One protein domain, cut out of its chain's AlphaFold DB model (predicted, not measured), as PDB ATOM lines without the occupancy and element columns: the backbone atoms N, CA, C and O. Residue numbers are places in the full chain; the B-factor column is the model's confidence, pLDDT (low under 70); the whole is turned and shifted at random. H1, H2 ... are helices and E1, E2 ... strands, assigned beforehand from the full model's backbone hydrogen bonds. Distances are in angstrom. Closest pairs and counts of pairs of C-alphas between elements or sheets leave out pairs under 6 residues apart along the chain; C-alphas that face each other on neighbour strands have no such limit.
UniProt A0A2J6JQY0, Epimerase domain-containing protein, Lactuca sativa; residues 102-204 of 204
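What this domain is: This is residues 102 to 204 of the 204 residues of the protein "Epimerase domain-containing protein" of Lactuca sativa (UniProt A0A2J6JQY0). This is a loose, elongated model with two unlike ends and a small two-strand sheet, E1 and E3, between them: at one end H1 and H5 lie side by side with the short H2 near the start of H5, and toward the other end H3 runs out, the short H4 turns the backbone at the tip, and E2 heads back. A long loop, residues 102 to 123, comes before H1, and the last turns of H5 with the tail, residues 199 to 204, stick out. The printed part has 103 residues with five named helices and three named strands, in the order H1 H2 E1 H3 H4 E2 E3 H5; the class is mostly helix, and the sheet is antiparallel, in the order E1, E3. The radius of gyration of the C-alphas is 16.4 A, and the C-alphas span 50 by 33 by 29 A, only just elongated.

How they stand to each other: Begin at the sheet, where E1, residues 147 to 149, and E3, residues 183 to 185, are antiparallel neighbours at 148 degrees between their directions. Look for N 148 and O 184 at 2.9 A, and for N 184 and O 148 at 3.0 A, both within hydrogen-bond range. C-alphas 147 and 185 face each other at 4.2 A. From E3 the backbone passes with no residue between into H5, residues 186 to 202. H1, residues 124 to 133, touches H5, which meets it with residues 190 to 197 alone; the closest C-alphas are those of Phe 128 and Ala 190, 7.0 A apart. The two run the same way at a shallow tilt of 33 degrees, only just short of steep. H2, residues 141 to 144, only just touches H5, with 3 pairs of C-alphas within 8 A, made by residues 186 to 187 of H5 alone; the closest are those of Gly 144 and Val 186, 4.6 A apart. From E1 a tight link of 3 residues leads to H3, residues 153 to 165. H3 and H4, residues 167 to 170, touch only at the corner by their link, and only just, with 3 pairs of C-alphas within 8 A; H3 touches H4 with residues 163 to 164 alone, and the closest C-alphas are those of Met 163 and Ala 170, 5.3 A apart. E2, residues 174 to 177, pairs with no named strand; its closest C-alpha to H3 is that of Val 177, 6.4 A from that of Ala 156. Among the pairs that are apart are H1 and H3, H3 and H5, and E2 and H5. In H1, H3 and H5 every O i to N i+4 pair is within hydrogen-bond range, while H2 and H4 are too short for such a pair.

Where its parts are: Find C-alpha 147 at (23.137, -6.515, 29.405), where E1 begins. H5 is the longest helix, 24.5 A from C-alpha 186 to C-alpha 202, which you find at (-2.754, 5.977, 36.782). H3 starts at C-alpha 153, at (22.152, 12.548, 29.816), and is 18.2 A long. H1 is 14.2 A long, and E2 is 9.6 A long. Residues 103 to 104 pair with residues 151 to 152, parallel, in stretches too short to be named.

The domain as a whole: The C-alphas of Gly 172 and Lys 204 are the two farthest apart, at 50.9 A. The printed part has no cut and ends at Lys 204, the chain's last residue. No link between named elements is long; that from H1 to H2 is short, and the others are tight. Residues 164 to 169, of which 167 to 169 belong to H4, stand free, as do residues 199 to 204, of which 199 to 202 belong to H5. The mean pLDDT of the printed part is 88.5; residue 113, residues 115 to 120 and residues 200 to 204 are under 70.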
ATOM      1  N   ASN A 102      25.604   3.962  26.593       93.94
ATOM      2  CA  ASN A 102      24.138   4.066  26.492       93.94
ATOM      3  C   ASN A 102      23.543   5.280  27.228       93.94
ATOM      4  O   ASN A 102      22.693   5.146  28.111       93.94
ATOM      5  N   TRP A 103      23.987   6.479  26.854       96.56
ATOM      6  CA  TRP A 103      23.407   7.712  27.380       96.56
ATOM      7  C   TRP A 103      21.933   7.810  26.992       96.56
ATOM      8  O   TRP A 103      21.591   7.635  25.819       96.56
ATOM      9  N   MET A 104      21.080   8.122  27.966       94.62
ATOM     10  CA  MET A 104      19.631   8.193  27.798       94.62
ATOM     11  C   MET A 104      19.035   9.495  28.327       94.62
ATOM     12  O   MET A 104      19.484  10.040  29.332       94.62
ATOM     13  N   GLY A 105      17.980   9.990  27.681       93.44
ATOM     14  CA  GLY A 105      17.255  11.162  28.161       93.44
ATOM     15  C   GLY A 105      16.313  11.784  27.130       93.44
ATOM     16  O   GLY A 105      16.104  11.214  26.059       93.44
ATOM     17  N   PRO A 106      15.735  12.957  27.444       91.50
ATOM     18  CA  PRO A 106      14.870  13.697  26.528       91.50
ATOM     19  C   PRO A 106      15.547  13.995  25.188       91.50
ATOM     20  O   PRO A 106      16.759  14.196  25.138       91.50
ATOM     21  N   ARG A 107      14.765  14.096  24.106       88.56
ATOM     22  CA  ARG A 107      15.251  14.381  22.738       88.56
ATOM     23  C   ARG A 107      16.237  13.339  22.179       88.56
ATOM     24  O   ARG A 107      16.976  13.634  21.233       88.56
ATOM     25  N   MET A 108      16.278  12.146  22.771       86.69
ATOM     26  CA  MET A 108      17.052  11.019  22.267       86.69
ATOM     27  C   MET A 108      16.320  10.343  21.105       86.69
ATOM     28  O   MET A 108      15.152   9.996  21.241       86.69
ATOM     29  N   ASP A 109      17.038  10.118  20.002       83.62
ATOM     30  CA  ASP A 109      16.503   9.569  18.747       83.62
ATOM     31  C   ASP A 109      15.228  10.289  18.284       83.62
ATOM     32  O   ASP A 109      15.196  11.524  18.280       83.62
ATOM     33  N   PHE A 110      14.251   9.497  17.849       76.69
ATOM     34  CA  PHE A 110      12.945   9.857  17.338       76.69
ATOM     35  C   PHE A 110      11.972   8.694  17.591       76.69
ATOM     36  O   PHE A 110      12.368   7.531  17.720       76.69
ATOM     37  N   ILE A 111      10.694   9.019  17.627       74.25
ATOM     38  CA  ILE A 111       9.534   8.147  17.556       74.25
ATOM     39  C   ILE A 111       9.099   8.066  16.079       74.25
ATOM     40  O   ILE A 111       8.722   9.085  15.486       74.25
ATOM     41  N   PRO A 112       9.136   6.869  15.457       70.50
ATOM     42  CA  PRO A 112       8.768   6.702  14.054       70.50
ATOM     43  C   PRO A 112       7.368   7.245  13.745       70.50
ATOM     44  O   PRO A 112       6.388   6.881  14.397       70.50
ATOM     45  N   GLY A 113       7.280   8.122  12.741       64.38
ATOM     46  CA  GLY A 113       6.025   8.738  12.306       64.38
ATOM     47  C   GLY A 113       5.531   9.911  13.166       64.38
ATOM     48  O   GLY A 113       4.454  10.429  12.880       64.38
ATOM     49  N   ILE A 114       6.284  10.338  14.191       72.12
ATOM     50  CA  ILE A 114       5.984  11.546  14.982       72.12
ATOM     51  C   ILE A 114       7.065  12.610  14.768       72.12
ATOM     52  O   ILE A 114       6.792  13.661  14.197       72.12
ATOM     53  N   ASP A 115       8.289  12.342  15.213       67.69
ATOM     54  CA  ASP A 115       9.427  13.275  15.212       67.69
ATOM     55  C   ASP A 115      10.647  12.702  14.466       67.69
ATOM     56  O   ASP A 115      11.771  13.187  14.596       67.69
ATOM     57  N   GLY A 116      10.416  11.685  13.631       63.97
ATOM     58  CA  GLY A 116      11.391  11.122  12.703       63.97
ATOM     59  C   GLY A 116      10.728  10.341  11.567       63.97
ATOM     60  O   GLY A 116       9.497  10.228  11.525       63.97
ATOM     61  N   PRO A 117      11.524   9.808  10.622       66.25
ATOM     62  CA  PRO A 117      10.991   9.080   9.479       66.25
ATOM     63  C   PRO A 117      10.148   7.885   9.939       66.25
ATOM     64  O   PRO A 117      10.483   7.206  10.911       66.25
ATOM     65  N   SER A 118       9.050   7.621   9.225       66.19
ATOM     66  CA  SER A 118       8.193   6.455   9.484       66.19
ATOM     67  C   SER A 118       8.957   5.138   9.338       66.19
ATOM     68  O   SER A 118       8.623   4.158   9.998       66.19
ATOM     69  N   GLU A 119      10.004   5.133   8.507       56.00
ATOM     70  CA  GLU A 119      10.938   4.024   8.362       56.00
ATOM     71  C   GLU A 119      12.273   4.367   9.028       56.00
ATOM     72  O   GLU A 119      13.033   5.224   8.577       56.00
ATOM     73  N   GLY A 120      12.538   3.704  10.150       57.56
ATOM     74  CA  GLY A 120      13.754   3.854  10.936       57.56
ATOM     75  C   GLY A 120      13.632   3.082  12.246       57.56
ATOM     76  O   GLY A 120      12.565   3.062  12.859       57.56
ATOM     77  N   VAL A 121      14.712   2.424  12.670       70.25
ATOM     78  CA  VAL A 121      14.752   1.688  13.942       70.25
ATOM     79  C   VAL A 121      15.583   2.506  14.931       70.25
ATOM     80  O   VAL A 121      16.810   2.522  14.810       70.25
ATOM     81  N   PRO A 122      14.951   3.227  15.873       79.75
ATOM     82  CA  PRO A 122      15.687   3.975  16.882       79.75
ATOM     83  C   PRO A 122      16.276   3.021  17.938       79.75
ATOM     84  O   PRO A 122      16.090   1.801  17.889       79.75
ATOM     85  N   ARG A 123      17.017   3.551  18.915       84.88
ATOM     86  CA  ARG A 123      17.588   2.733  19.995       84.88
ATOM     87  C   ARG A 123      16.492   2.147  20.883       84.88
ATOM     88  O   ARG A 123      15.370   2.648  20.954       84.88
ATOM     89  N   VAL A 124      16.860   1.106  21.633       88.12
ATOM     90  CA  VAL A 124      15.950   0.289  22.454       88.12
ATOM     91  C   VAL A 124      14.987   1.101  23.329       88.12
ATOM     92  O   VAL A 124      13.799   0.796  23.365       88.12
ATOM     93  N   LEU A 125      15.454   2.183  23.964       87.50
ATOM     94  CA  LEU A 125      14.613   3.021  24.824       87.50
ATOM     95  C   LEU A 125      13.531   3.773  24.033       87.50
ATOM     96  O   LEU A 125      12.406   3.908  24.510       87.50
ATOM     97  N   ALA A 126      13.849   4.256  22.830       86.06
ATOM     98  CA  ALA A 126      12.901   4.953  21.966       86.06
ATOM     99  C   ALA A 126      11.890   3.969  21.361       86.06
ATOM    100  O   ALA A 126      10.691   4.240  21.382       86.06
ATOM    101  N   CYS A 127      12.348   2.780  20.945       88.00
ATOM    102  CA  CYS A 127      11.467   1.677  20.550       88.00
ATOM    103  C   CYS A 127      10.478   1.320  21.667       88.00
ATOM    104  O   CYS A 127       9.273   1.259  21.435       88.00
ATOM    105  N   PHE A 128      10.964   1.130  22.898       92.69
ATOM    106  CA  PHE A 128      10.097   0.792  24.026       92.69
ATOM    107  C   PHE A 128       9.140   1.925  24.388       92.69
ATOM    108  O   PHE A 128       7.961   1.671  24.616       92.69
ATOM    109  N   SER A 129       9.611   3.173  24.373       89.56
ATOM    110  CA  SER A 129       8.762   4.346  24.603       89.56
ATOM    111  C   SER A 129       7.620   4.427  23.586       89.56
ATOM    112  O   SER A 129       6.470   4.603  23.979       89.56
ATOM    113  N   ASN A 130       7.910   4.233  22.295       87.44
ATOM    114  CA  ASN A 130       6.892   4.216  21.244       87.44
ATOM    115  C   ASN A 130       5.848   3.114  21.475       87.44
ATOM    116  O   ASN A 130       4.649   3.382  21.447       87.44
ATOM    117  N   ASN A 131       6.294   1.888  21.748       90.25
ATOM    118  CA  ASN A 131       5.394   0.762  21.975       90.25
ATOM    119  C   ASN A 131       4.504   0.988  23.207       90.25
ATOM    120  O   ASN A 131       3.296   0.784  23.123       90.25
ATOM    121  N   LEU A 132       5.051   1.508  24.312       91.12
ATOM    122  CA  LEU A 132       4.260   1.856  25.500       91.12
ATOM    123  C   LEU A 132       3.213   2.938  25.204       91.12
ATOM    124  O   LEU A 132       2.054   2.786  25.585       91.12
ATOM    125  N   LEU A 133       3.584   3.999  24.475       87.69
ATOM    126  CA  LEU A 133       2.653   5.063  24.076       87.69
ATOM    127  C   LEU A 133       1.515   4.540  23.190       87.69
ATOM    128  O   LEU A 133       0.373   4.982  23.323       87.69
ATOM    129  N   ARG A 134       1.812   3.576  22.316       87.62
ATOM    130  CA  ARG A 134       0.839   2.933  21.419       87.62
ATOM    131  C   ARG A 134       0.101   1.755  22.057       87.62
ATOM    132  O   ARG A 134      -0.774   1.181  21.415       87.62
ATOM    133  N   ARG A 135       0.415   1.412  23.313       88.00
ATOM    134  CA  ARG A 135      -0.090   0.221  24.024       88.00
ATOM    135  C   ARG A 135       0.190  -1.088  23.274       88.00
ATOM    136  O   ARG A 135      -0.610  -2.021  23.303       88.00
ATOM    137  N   GLU A 136       1.331  -1.153  22.604       91.12
ATOM    138  CA  GLU A 136       1.828  -2.324  21.889       91.12
ATOM    139  C   GLU A 136       2.836  -3.103  22.762       91.12
ATOM    140  O   GLU A 136       3.553  -2.501  23.567       91.12
ATOM    141  N   PRO A 137       2.956  -4.436  22.604       91.44
ATOM    142  CA  PRO A 137       3.941  -5.227  23.341       91.44
ATOM    143  C   PRO A 137       5.383  -4.766  23.085       91.44
ATOM    144  O   PRO A 137       5.754  -4.456  21.949       91.44
ATOM    145  N   LEU A 138       6.224  -4.772  24.122       93.31
ATOM    146  CA  LEU A 138       7.655  -4.479  24.004       93.31
ATOM    147  C   LEU A 138       8.387  -5.644  23.320       93.31
ATOM    148  O   LEU A 138       8.361  -6.776  23.799       93.31
ATOM    149  N   LYS A 139       9.051  -5.374  22.191       91.44
ATOM    150  CA  LYS A 139       9.759  -6.396  21.403       91.44
ATOM    151  C   LYS A 139      11.147  -6.676  21.988       91.44
ATOM    152  O   LYS A 139      12.027  -5.823  21.914       91.44
ATOM    153  N   LEU A 140      11.353  -7.878  22.522       93.25
ATOM    154  CA  LEU A 140      12.647  -8.331  23.044       93.25
ATOM    155  C   LEU A 140      13.389  -9.158  21.986       93.25
ATOM    156  O   LEU A 140      12.921 -10.228  21.599       93.25
ATOM    157  N   VAL A 141      14.547  -8.675  21.536       89.94
ATOM    158  CA  VAL A 141      15.444  -9.428  20.642       89.94
ATOM    159  C   VAL A 141      16.134 -10.526  21.450       89.94
ATOM    160  O   VAL A 141      16.681 -10.234  22.513       89.94
ATOM    161  N   ASP A 142      16.067 -11.773  20.977       91.25
ATOM    162  CA  ASP A 142      16.678 -12.959  21.608       91.25
ATOM    163  C   ASP A 142      16.361 -13.100  23.107       91.25
ATOM    164  O   ASP A 142      17.215 -13.406  23.936       91.25
ATOM    165  N   GLY A 143      15.117 -12.799  23.489       91.75
ATOM    166  CA  GLY A 143      14.679 -12.838  24.886       91.75
ATOM    167  C   GLY A 143      15.152 -11.655  25.741       91.75
ATOM    168  O   GLY A 143      14.735 -11.537  26.884       91.75
ATOM    169  N   GLY A 144      15.942 -10.724  25.206       94.31
ATOM    170  CA  GLY A 144      16.351  -9.519  25.928       94.31
ATOM    171  C   GLY A 144      17.393  -9.768  27.020       94.31
ATOM    172  O   GLY A 144      17.497  -8.965  27.944       94.31
ATOM    173  N   GLU A 145      18.168 -10.847  26.908       95.94
ATOM    174  CA  GLU A 145      19.169 -11.257  27.906       95.94
ATOM    175  C   GLU A 145      20.459 -10.424  27.846       95.94
ATOM    176  O   GLU A 145      21.254 -10.410  28.784       95.94
ATOM    177  N   SER A 146      20.673  -9.682  26.755       95.25
ATOM    178  CA  SER A 146      21.850  -8.825  26.618       95.25
ATOM    179  C   SER A 146      21.848  -7.716  27.677       95.25
ATOM    180  O   SER A 146      20.849  -7.004  27.818       95.25
ATOM    181  N   GLN A 147      22.974  -7.532  28.364       94.69
ATOM    182  CA  GLN A 147      23.137  -6.515  29.405       94.69
ATOM    183  C   GLN A 147      23.664  -5.198  28.844       94.69
ATOM    184  O   GLN A 147      24.427  -5.173  27.871       94.69
ATOM    185  N   ARG A 148      23.235  -4.088  29.441       93.69
ATOM    186  CA  ARG A 148      23.675  -2.731  29.119       93.69
ATOM    187  C   ARG A 148      23.718  -1.901  30.397       93.69
ATOM    188  O   ARG A 148      22.856  -2.040  31.256       93.69
ATOM    189  N   THR A 149      24.671  -0.981  30.468       95.62
ATOM    190  CA  THR A 149      24.711   0.076  31.485       95.62
ATOM    191  C   THR A 149      24.137   1.363  30.913       95.62
ATOM    192  O   THR A 149      24.570   1.768  29.829       95.62
ATOM    193  N   PHE A 150      23.219   2.018  31.625       95.50
ATOM    194  CA  PHE A 150      22.602   3.279  31.196       95.50
ATOM    195  C   PHE A 150      22.980   4.440  32.116       95.50
ATOM    196  O   PHE A 150      22.902   4.336  33.339       95.50
ATOM    197  N   VAL A 151      23.326   5.583  31.530       97.19
ATOM    198  CA  VAL A 151      23.573   6.834  32.264       97.19
ATOM    199  C   VAL A 151      22.619   7.912  31.770       97.19
ATOM    200  O   VAL A 151      22.332   8.008  30.572       97.19
ATOM    201  N   TYR A 152      22.084   8.707  32.694       97.31
ATOM    202  CA  TYR A 152      21.218   9.815  32.333       97.31
ATOM    203  C   TYR A 152      22.031  10.931  31.672       97.31
ATOM    204  O   TYR A 152      23.153  11.231  32.076       97.31
ATOM    205  N   ILE A 153      21.459  11.555  30.641       97.56
ATOM    206  CA  ILE A 153      22.152  12.548  29.816       97.56
ATOM    207  C   ILE A 153      22.682  13.725  30.635       97.56
ATOM    208  O   ILE A 153      23.768  14.202  30.341       97.56
ATOM    209  N   LYS A 154      21.981  14.166  31.689       97.25
ATOM    210  CA  LYS A 154      22.469  15.279  32.519       97.25
ATOM    211  C   LYS A 154      23.766  14.929  33.252       97.25
ATOM    212  O   LYS A 154      24.674  15.750  33.266       97.25
ATOM    213  N   ASP A 155      23.874  13.707  33.770       97.81
ATOM    214  CA  ASP A 155      25.082  13.224  34.453       97.81
ATOM    215  C   ASP A 155      26.241  13.081  33.458       97.81
ATOM    216  O   ASP A 155      27.381  13.442  33.735       97.81
ATOM    217  N   ALA A 156      25.941  12.587  32.255       98.19
ATOM    218  CA  ALA A 156      26.929  12.469  31.195       98.19
ATOM    219  C   ALA A 156      27.446  13.832  30.705       98.19
ATOM    220  O   ALA A 156      28.645  13.991  30.485       98.19
ATOM    221  N   ILE A 157      26.561  14.822  30.550       98.38
ATOM    222  CA  ILE A 157      26.943  16.184  30.158       98.38
ATOM    223  C   ILE A 157      27.792  16.860  31.240       98.38
ATOM    224  O   ILE A 157      28.689  17.621  30.887       98.38
ATOM    225  N   GLU A 158      27.582  16.560  32.525       98.19
ATOM    226  CA  GLU A 158      28.479  17.025  33.594       98.19
ATOM    227  C   GLU A 158      29.917  16.545  33.365       98.19
ATOM    228  O   GLU A 158      30.852  17.341  33.399       98.19
ATOM    229  N   ALA A 159      30.098  15.262  33.038       98.25
ATOM    230  CA  ALA A 159      31.419  14.721  32.731       98.25
ATOM    231  C   ALA A 159      32.063  15.417  31.519       98.25
ATOM    232  O   ALA A 159      33.257  15.704  31.540       98.25
ATOM    233  N   VAL A 160      31.282  15.724  30.477       98.38
ATOM    234  CA  VAL A 160      31.789  16.453  29.301       98.38
ATOM    235  C   VAL A 160      32.165  17.892  29.649       98.38
ATOM    236  O   VAL A 160      33.201  18.371  29.193       98.38
ATOM    237  N   LEU A 161      31.370  18.579  30.472       97.94
ATOM    238  CA  LEU A 161      31.688  19.935  30.918       97.94
ATOM    239  C   LEU A 161      32.998  19.964  31.716       97.94
ATOM    240  O   LEU A 161      33.849  20.807  31.450       97.94
ATOM    241  N   LEU A 162      33.205  18.994  32.611       97.75
ATOM    242  CA  LEU A 162      34.469  18.846  33.333       97.75
ATOM    243  C   LEU A 162      35.656  18.674  32.379       97.75
ATOM    244  O   LEU A 162      36.697  19.277  32.609       97.75
ATOM    245  N   MET A 163      35.509  17.905  31.297       98.12
ATOM    246  CA  MET A 163      36.571  17.754  30.293       98.12
ATOM    247  C   MET A 163      36.856  19.069  29.555       98.12
ATOM    248  O   MET A 163      38.018  19.413  29.363       98.12
ATOM    249  N   ILE A 164      35.808  19.817  29.182       97.00
ATOM    250  CA  ILE A 164      35.924  21.127  28.514       97.00
ATOM    251  C   ILE A 164      36.661  22.135  29.400       97.00
ATOM    252  O   ILE A 164      37.504  22.884  28.917       97.00
ATOM    253  N   GLU A 165      36.348  22.155  30.694       96.69
ATOM    254  CA  GLU A 165      36.902  23.121  31.648       96.69
ATOM    255  C   GLU A 165      38.250  22.691  32.245       96.69
ATOM    256  O   GLU A 165      38.888  23.477  32.938       96.69
ATOM    257  N   ASN A 166      38.708  21.466  31.965       97.19
ATOM    258  CA  ASN A 166      39.978  20.927  32.458       97.19
ATOM    259  C   ASN A 166      40.826  20.330  31.322       97.19
ATOM    260  O   ASN A 166      41.230  19.164  31.406       97.19
ATOM    261  N   PRO A 167      41.144  21.096  30.262       95.31
ATOM    262  CA  PRO A 167      41.847  20.572  29.091       95.31
ATOM    263  C   PRO A 167      43.212  19.967  29.446       95.31
ATOM    264  O   PRO A 167      43.559  18.913  28.924       95.31
ATOM    265  N   ALA A 168      43.937  20.534  30.417       94.81
ATOM    266  CA  ALA A 168      45.217  19.993  30.893       94.81
ATOM    267  C   ALA A 168      45.113  18.573  31.490       94.81
ATOM    268  O   ALA A 168      46.101  17.842  31.531       94.81
ATOM    269  N   ARG A 169      43.921  18.175  31.953       96.38
ATOM    270  CA  ARG A 169      43.629  16.842  32.505       96.38
ATOM    271  C   ARG A 169      42.908  15.931  31.513       96.38
ATOM    272  O   ARG A 169      42.886  14.721  31.717       96.38
ATOM    273  N   ALA A 170      42.290  16.504  30.484       97.00
ATOM    274  CA  ALA A 170      41.438  15.785  29.547       97.00
ATOM    275  C   ALA A 170      42.140  15.482  28.217       97.00
ATOM    276  O   ALA A 170      42.016  14.371  27.696       97.00
ATOM    277  N   ASN A 171      42.923  16.427  27.691       95.00
ATOM    278  CA  ASN A 171      43.566  16.288  26.391       95.00
ATOM    279  C   ASN A 171      44.520  15.081  26.376       95.00
ATOM    280  O   ASN A 171      45.187  14.766  27.362       95.00
ATOM    281  N   GLY A 172      44.517  14.350  25.262       92.50
ATOM    282  CA  GLY A 172      45.234  13.089  25.076       92.50
ATOM    283  C   GLY A 172      44.550  11.855  25.679       92.50
ATOM    284  O   GLY A 172      45.035  10.742  25.466       92.50
ATOM    285  N   HIS A 173      43.430  12.003  26.397       96.38
ATOM    286  CA  HIS A 173      42.773  10.889  27.085       96.38
ATOM    287  C   HIS A 173      41.500  10.400  26.386       96.38
ATOM    288  O   HIS A 173      40.862  11.082  25.577       96.38
ATOM    289  N   ILE A 174      41.118   9.172  26.745       97.19
ATOM    290  CA  ILE A 174      39.862   8.534  26.355       97.19
ATOM    291  C   ILE A 174      39.055   8.248  27.619       97.19
ATOM    292  O   ILE A 174      39.518   7.515  28.493       97.19
ATOM    293  N   PHE A 175      37.828   8.758  27.693       98.19
ATOM    294  CA  PHE A 175      36.944   8.580  28.842       98.19
ATOM    295  C   PHE A 175      35.723   7.738  28.489       98.19
ATOM    296  O   PHE A 175      34.918   8.104  27.632       98.19
ATOM    297  N   ASN A 176      35.550   6.624  29.196       97.94
ATOM    298  CA  ASN A 176      34.294   5.885  29.206       97.94
ATOM    299  C   ASN A 176      33.326   6.595  30.155       97.94
ATOM    300  O   ASN A 176      33.558   6.621  31.362       97.94
ATOM    301  N   VAL A 177      32.242   7.157  29.626       98.00
ATOM    302  CA  VAL A 177      31.233   7.845  30.443       98.00
ATOM    303  C   VAL A 177      29.983   6.984  30.481       98.00
ATOM    304  O   VAL A 177      29.274   6.836  29.480       98.00
ATOM    305  N   GLY A 178      29.731   6.401  31.645       96.19
ATOM    306  CA  GLY A 178      28.634   5.483  31.919       96.19
ATOM    307  C   GLY A 178      28.354   5.411  33.413       96.19
ATOM    308  O   GLY A 178      29.062   6.016  34.214       96.19
ATOM    309  N   ASN A 179      27.333   4.645  33.788       96.25
ATOM    310  CA  ASN A 179      27.031   4.359  35.185       96.25
ATOM    311  C   ASN A 179      27.032   2.836  35.401       96.25
ATOM    312  O   ASN A 179      26.090   2.174  34.956       96.25
ATOM    313  N   PRO A 180      28.062   2.271  36.060       94.44
ATOM    314  CA  PRO A 180      28.159   0.828  36.276       94.44
ATOM    315  C   PRO A 180      27.083   0.298  37.234       94.44
ATOM    316  O   PRO A 180      26.742  -0.874  37.176       94.44
ATOM    317  N   ASN A 181      26.499   1.158  38.075       96.44
ATOM    318  CA  ASN A 181      25.442   0.759  39.010       96.44
ATOM    319  C   ASN A 181      24.081   0.564  38.320       96.44
ATOM    320  O   ASN A 181      23.156   0.030  38.925       96.44
ATOM    321  N   ASN A 182      23.955   0.998  37.064       95.00
ATOM    322  CA  ASN A 182      22.734   0.913  36.265       95.00
ATOM    323  C   ASN A 182      22.846  -0.168  35.177       95.00
ATOM    324  O   ASN A 182      22.410   0.038  34.039       95.00
ATOM    325  N   GLU A 183      23.489  -1.290  35.496       96.81
ATOM    326  CA  GLU A 183      23.540  -2.457  34.621       96.81
ATOM    327  C   GLU A 183      22.232  -3.243  34.700       96.81
ATOM    328  O   GLU A 183      21.806  -3.663  35.775       96.81
ATOM    329  N   VAL A 184      21.588  -3.439  33.550       96.56
ATOM    330  CA  VAL A 184      20.351  -4.220  33.435       96.56
ATOM    331  C   VAL A 184      20.312  -4.988  32.120       96.56
ATOM    332  O   VAL A 184      20.908  -4.582  31.118       96.56
ATOM    333  N   THR A 185      19.569  -6.091  32.096       97.56
ATOM    334  CA  THR A 185      19.191  -6.744  30.840       97.56
ATOM    335  C   THR A 185      18.164  -5.900  30.084       97.56
ATOM    336  O   THR A 185      17.439  -5.082  30.660       97.56
ATOM    337  N   VAL A 186      18.052  -6.106  28.771       96.19
ATOM    338  CA  VAL A 186      17.006  -5.459  27.958       96.19
ATOM    339  C   VAL A 186      15.602  -5.849  28.444       96.19
ATOM    340  O   VAL A 186      14.697  -5.015  28.429       96.19
ATOM    341  N   ARG A 187      15.421  -7.081  28.935       97.06
ATOM    342  CA  ARG A 187      14.179  -7.535  29.579       97.06
ATOM    343  C   ARG A 187      13.869  -6.746  30.854       97.06
ATOM    344  O   ARG A 187      12.768  -6.220  30.980       97.06
ATOM    345  N   GLN A 188      14.837  -6.607  31.759       97.31
ATOM    346  CA  GLN A 188      14.670  -5.818  32.987       97.31
ATOM    347  C   GLN A 188      14.362  -4.351  32.670       97.31
ATOM    348  O   GLN A 188      13.499  -3.745  33.303       97.31
ATOM    349  N   LEU A 189      15.016  -3.780  31.653       96.00
ATOM    350  CA  LEU A 189      14.701  -2.436  31.171       96.00
ATOM    351  C   LEU A 189      13.232  -2.327  30.730       96.00
ATOM    352  O   LEU A 189      12.547  -1.387  31.130       96.00
ATOM    353  N   ALA A 190      12.740  -3.288  29.943       95.62
ATOM    354  CA  ALA A 190      11.351  -3.323  29.487       95.62
ATOM    355  C   ALA A 190      10.359  -3.365  30.664       95.62
ATOM    356  O   ALA A 190       9.414  -2.577  30.710       95.62
ATOM    357  N   GLU A 191      10.604  -4.228  31.651       95.62
ATOM    358  CA  GLU A 191       9.784  -4.346  32.865       95.62
ATOM    359  C   GLU A 191       9.760  -3.042  33.676       95.62
ATOM    360  O   GLU A 191       8.693  -2.576  34.090       95.62
ATOM    361  N   MET A 192      10.923  -2.408  33.863       95.06
ATOM    362  CA  MET A 192      11.028  -1.122  34.556       95.06
ATOM    363  C   MET A 192      10.255  -0.017  33.833       95.06
ATOM    364  O   MET A 192       9.525   0.739  34.479       95.06
ATOM    365  N   MET A 193      10.383   0.078  32.507       94.31
ATOM    366  CA  MET A 193       9.691   1.100  31.719       94.31
ATOM    367  C   MET A 193       8.169   0.938  31.775       94.31
ATOM    368  O   MET A 193       7.469   1.932  31.973       94.31
ATOM    369  N   THR A 194       7.655  -0.292  31.680       93.25
ATOM    370  CA  THR A 194       6.218  -0.577  31.826       93.25
ATOM    371  C   THR A 194       5.708  -0.125  33.192       93.25
ATOM    372  O   THR A 194       4.759   0.653  33.274       93.25
ATOM    373  N   LYS A 195       6.407  -0.501  34.271       93.62
ATOM    374  CA  LYS A 195       6.037  -0.127  35.645       93.62
ATOM    375  C   LYS A 195       6.018   1.388  35.869       93.62
ATOM    376  O   LYS A 195       5.171   1.900  36.602       93.62
ATOM    377  N   VAL A 196       6.964   2.121  35.280       90.69
ATOM    378  CA  VAL A 196       6.998   3.592  35.354       90.69
ATOM    379  C   VAL A 196       5.859   4.205  34.538       90.69
ATOM    380  O   VAL A 196       5.200   5.131  35.015       90.69
ATOM    381  N   SER A 197       5.588   3.674  33.343       86.94
ATOM    382  CA  SER A 197       4.507   4.145  32.473       86.94
ATOM    383  C   SER A 197       3.133   3.985  33.128       86.94
ATOM    384  O   SER A 197       2.356   4.936  33.147       86.94
ATOM    385  N   GLU A 198       2.862   2.838  33.749       85.88
ATOM    386  CA  GLU A 198       1.605   2.577  34.460       85.88
ATOM    387  C   GLU A 198       1.375   3.565  35.606       85.88
ATOM    388  O   GLU A 198       0.286   4.122  35.732       85.88
ATOM    389  N   LYS A 199       2.412   3.863  36.401       78.88
ATOM    390  CA  LYS A 199       2.330   4.870  37.472       78.88
ATOM    391  C   LYS A 199       2.045   6.276  36.943       78.88
ATOM    392  O   LYS A 199       1.299   7.017  37.572       78.88
ATOM    393  N   GLY A 200       2.634   6.646  35.805       66.69
ATOM    394  CA  GLY A 200       2.406   7.949  35.176       66.69
ATOM    395  C   GLY A 200       1.015   8.094  34.547       66.69
ATOM    396  O   GLY A 200       0.486   9.201  34.488       66.69
ATOM    397  N   ILE A 201       0.413   6.987  34.101       56.94
ATOM    398  CA  ILE A 201      -0.928   6.958  33.495       56.94
ATOM    399  C   ILE A 201      -2.031   6.876  34.565       56.94
ATOM    400  O   ILE A 201      -3.067   7.510  34.400       56.94
ATOM    401  N   LEU A 202      -1.808   6.139  35.663       49.72
ATOM    402  CA  LEU A 202      -2.754   5.977  36.782       49.72
ATOM    403  C   LEU A 202      -2.688   7.106  37.827       49.72
ATOM    404  O   LEU A 202      -3.505   7.142  38.740       49.72
ATOM    405  N   GLY A 203      -1.706   8.005  37.724       45.97
ATOM    406  CA  GLY A 203      -1.543   9.173  38.597       45.97
ATOM    407  C   GLY A 203      -2.304  10.429  38.145       45.97
ATOM    408  O   GLY A 203      -1.956  11.520  38.594       45.97
ATOM    409  N   LYS A 204      -3.283  10.291  37.242       42.38
ATOM    410  CA  LYS A 204      -4.260  11.332  36.891       42.38
ATOM    411  C   LYS A 204      -5.634  10.978  37.435       42.38
ATOM    412  O   LYS A 204      -6.016   9.797  37.293       42.38
TER     413      LYS A 204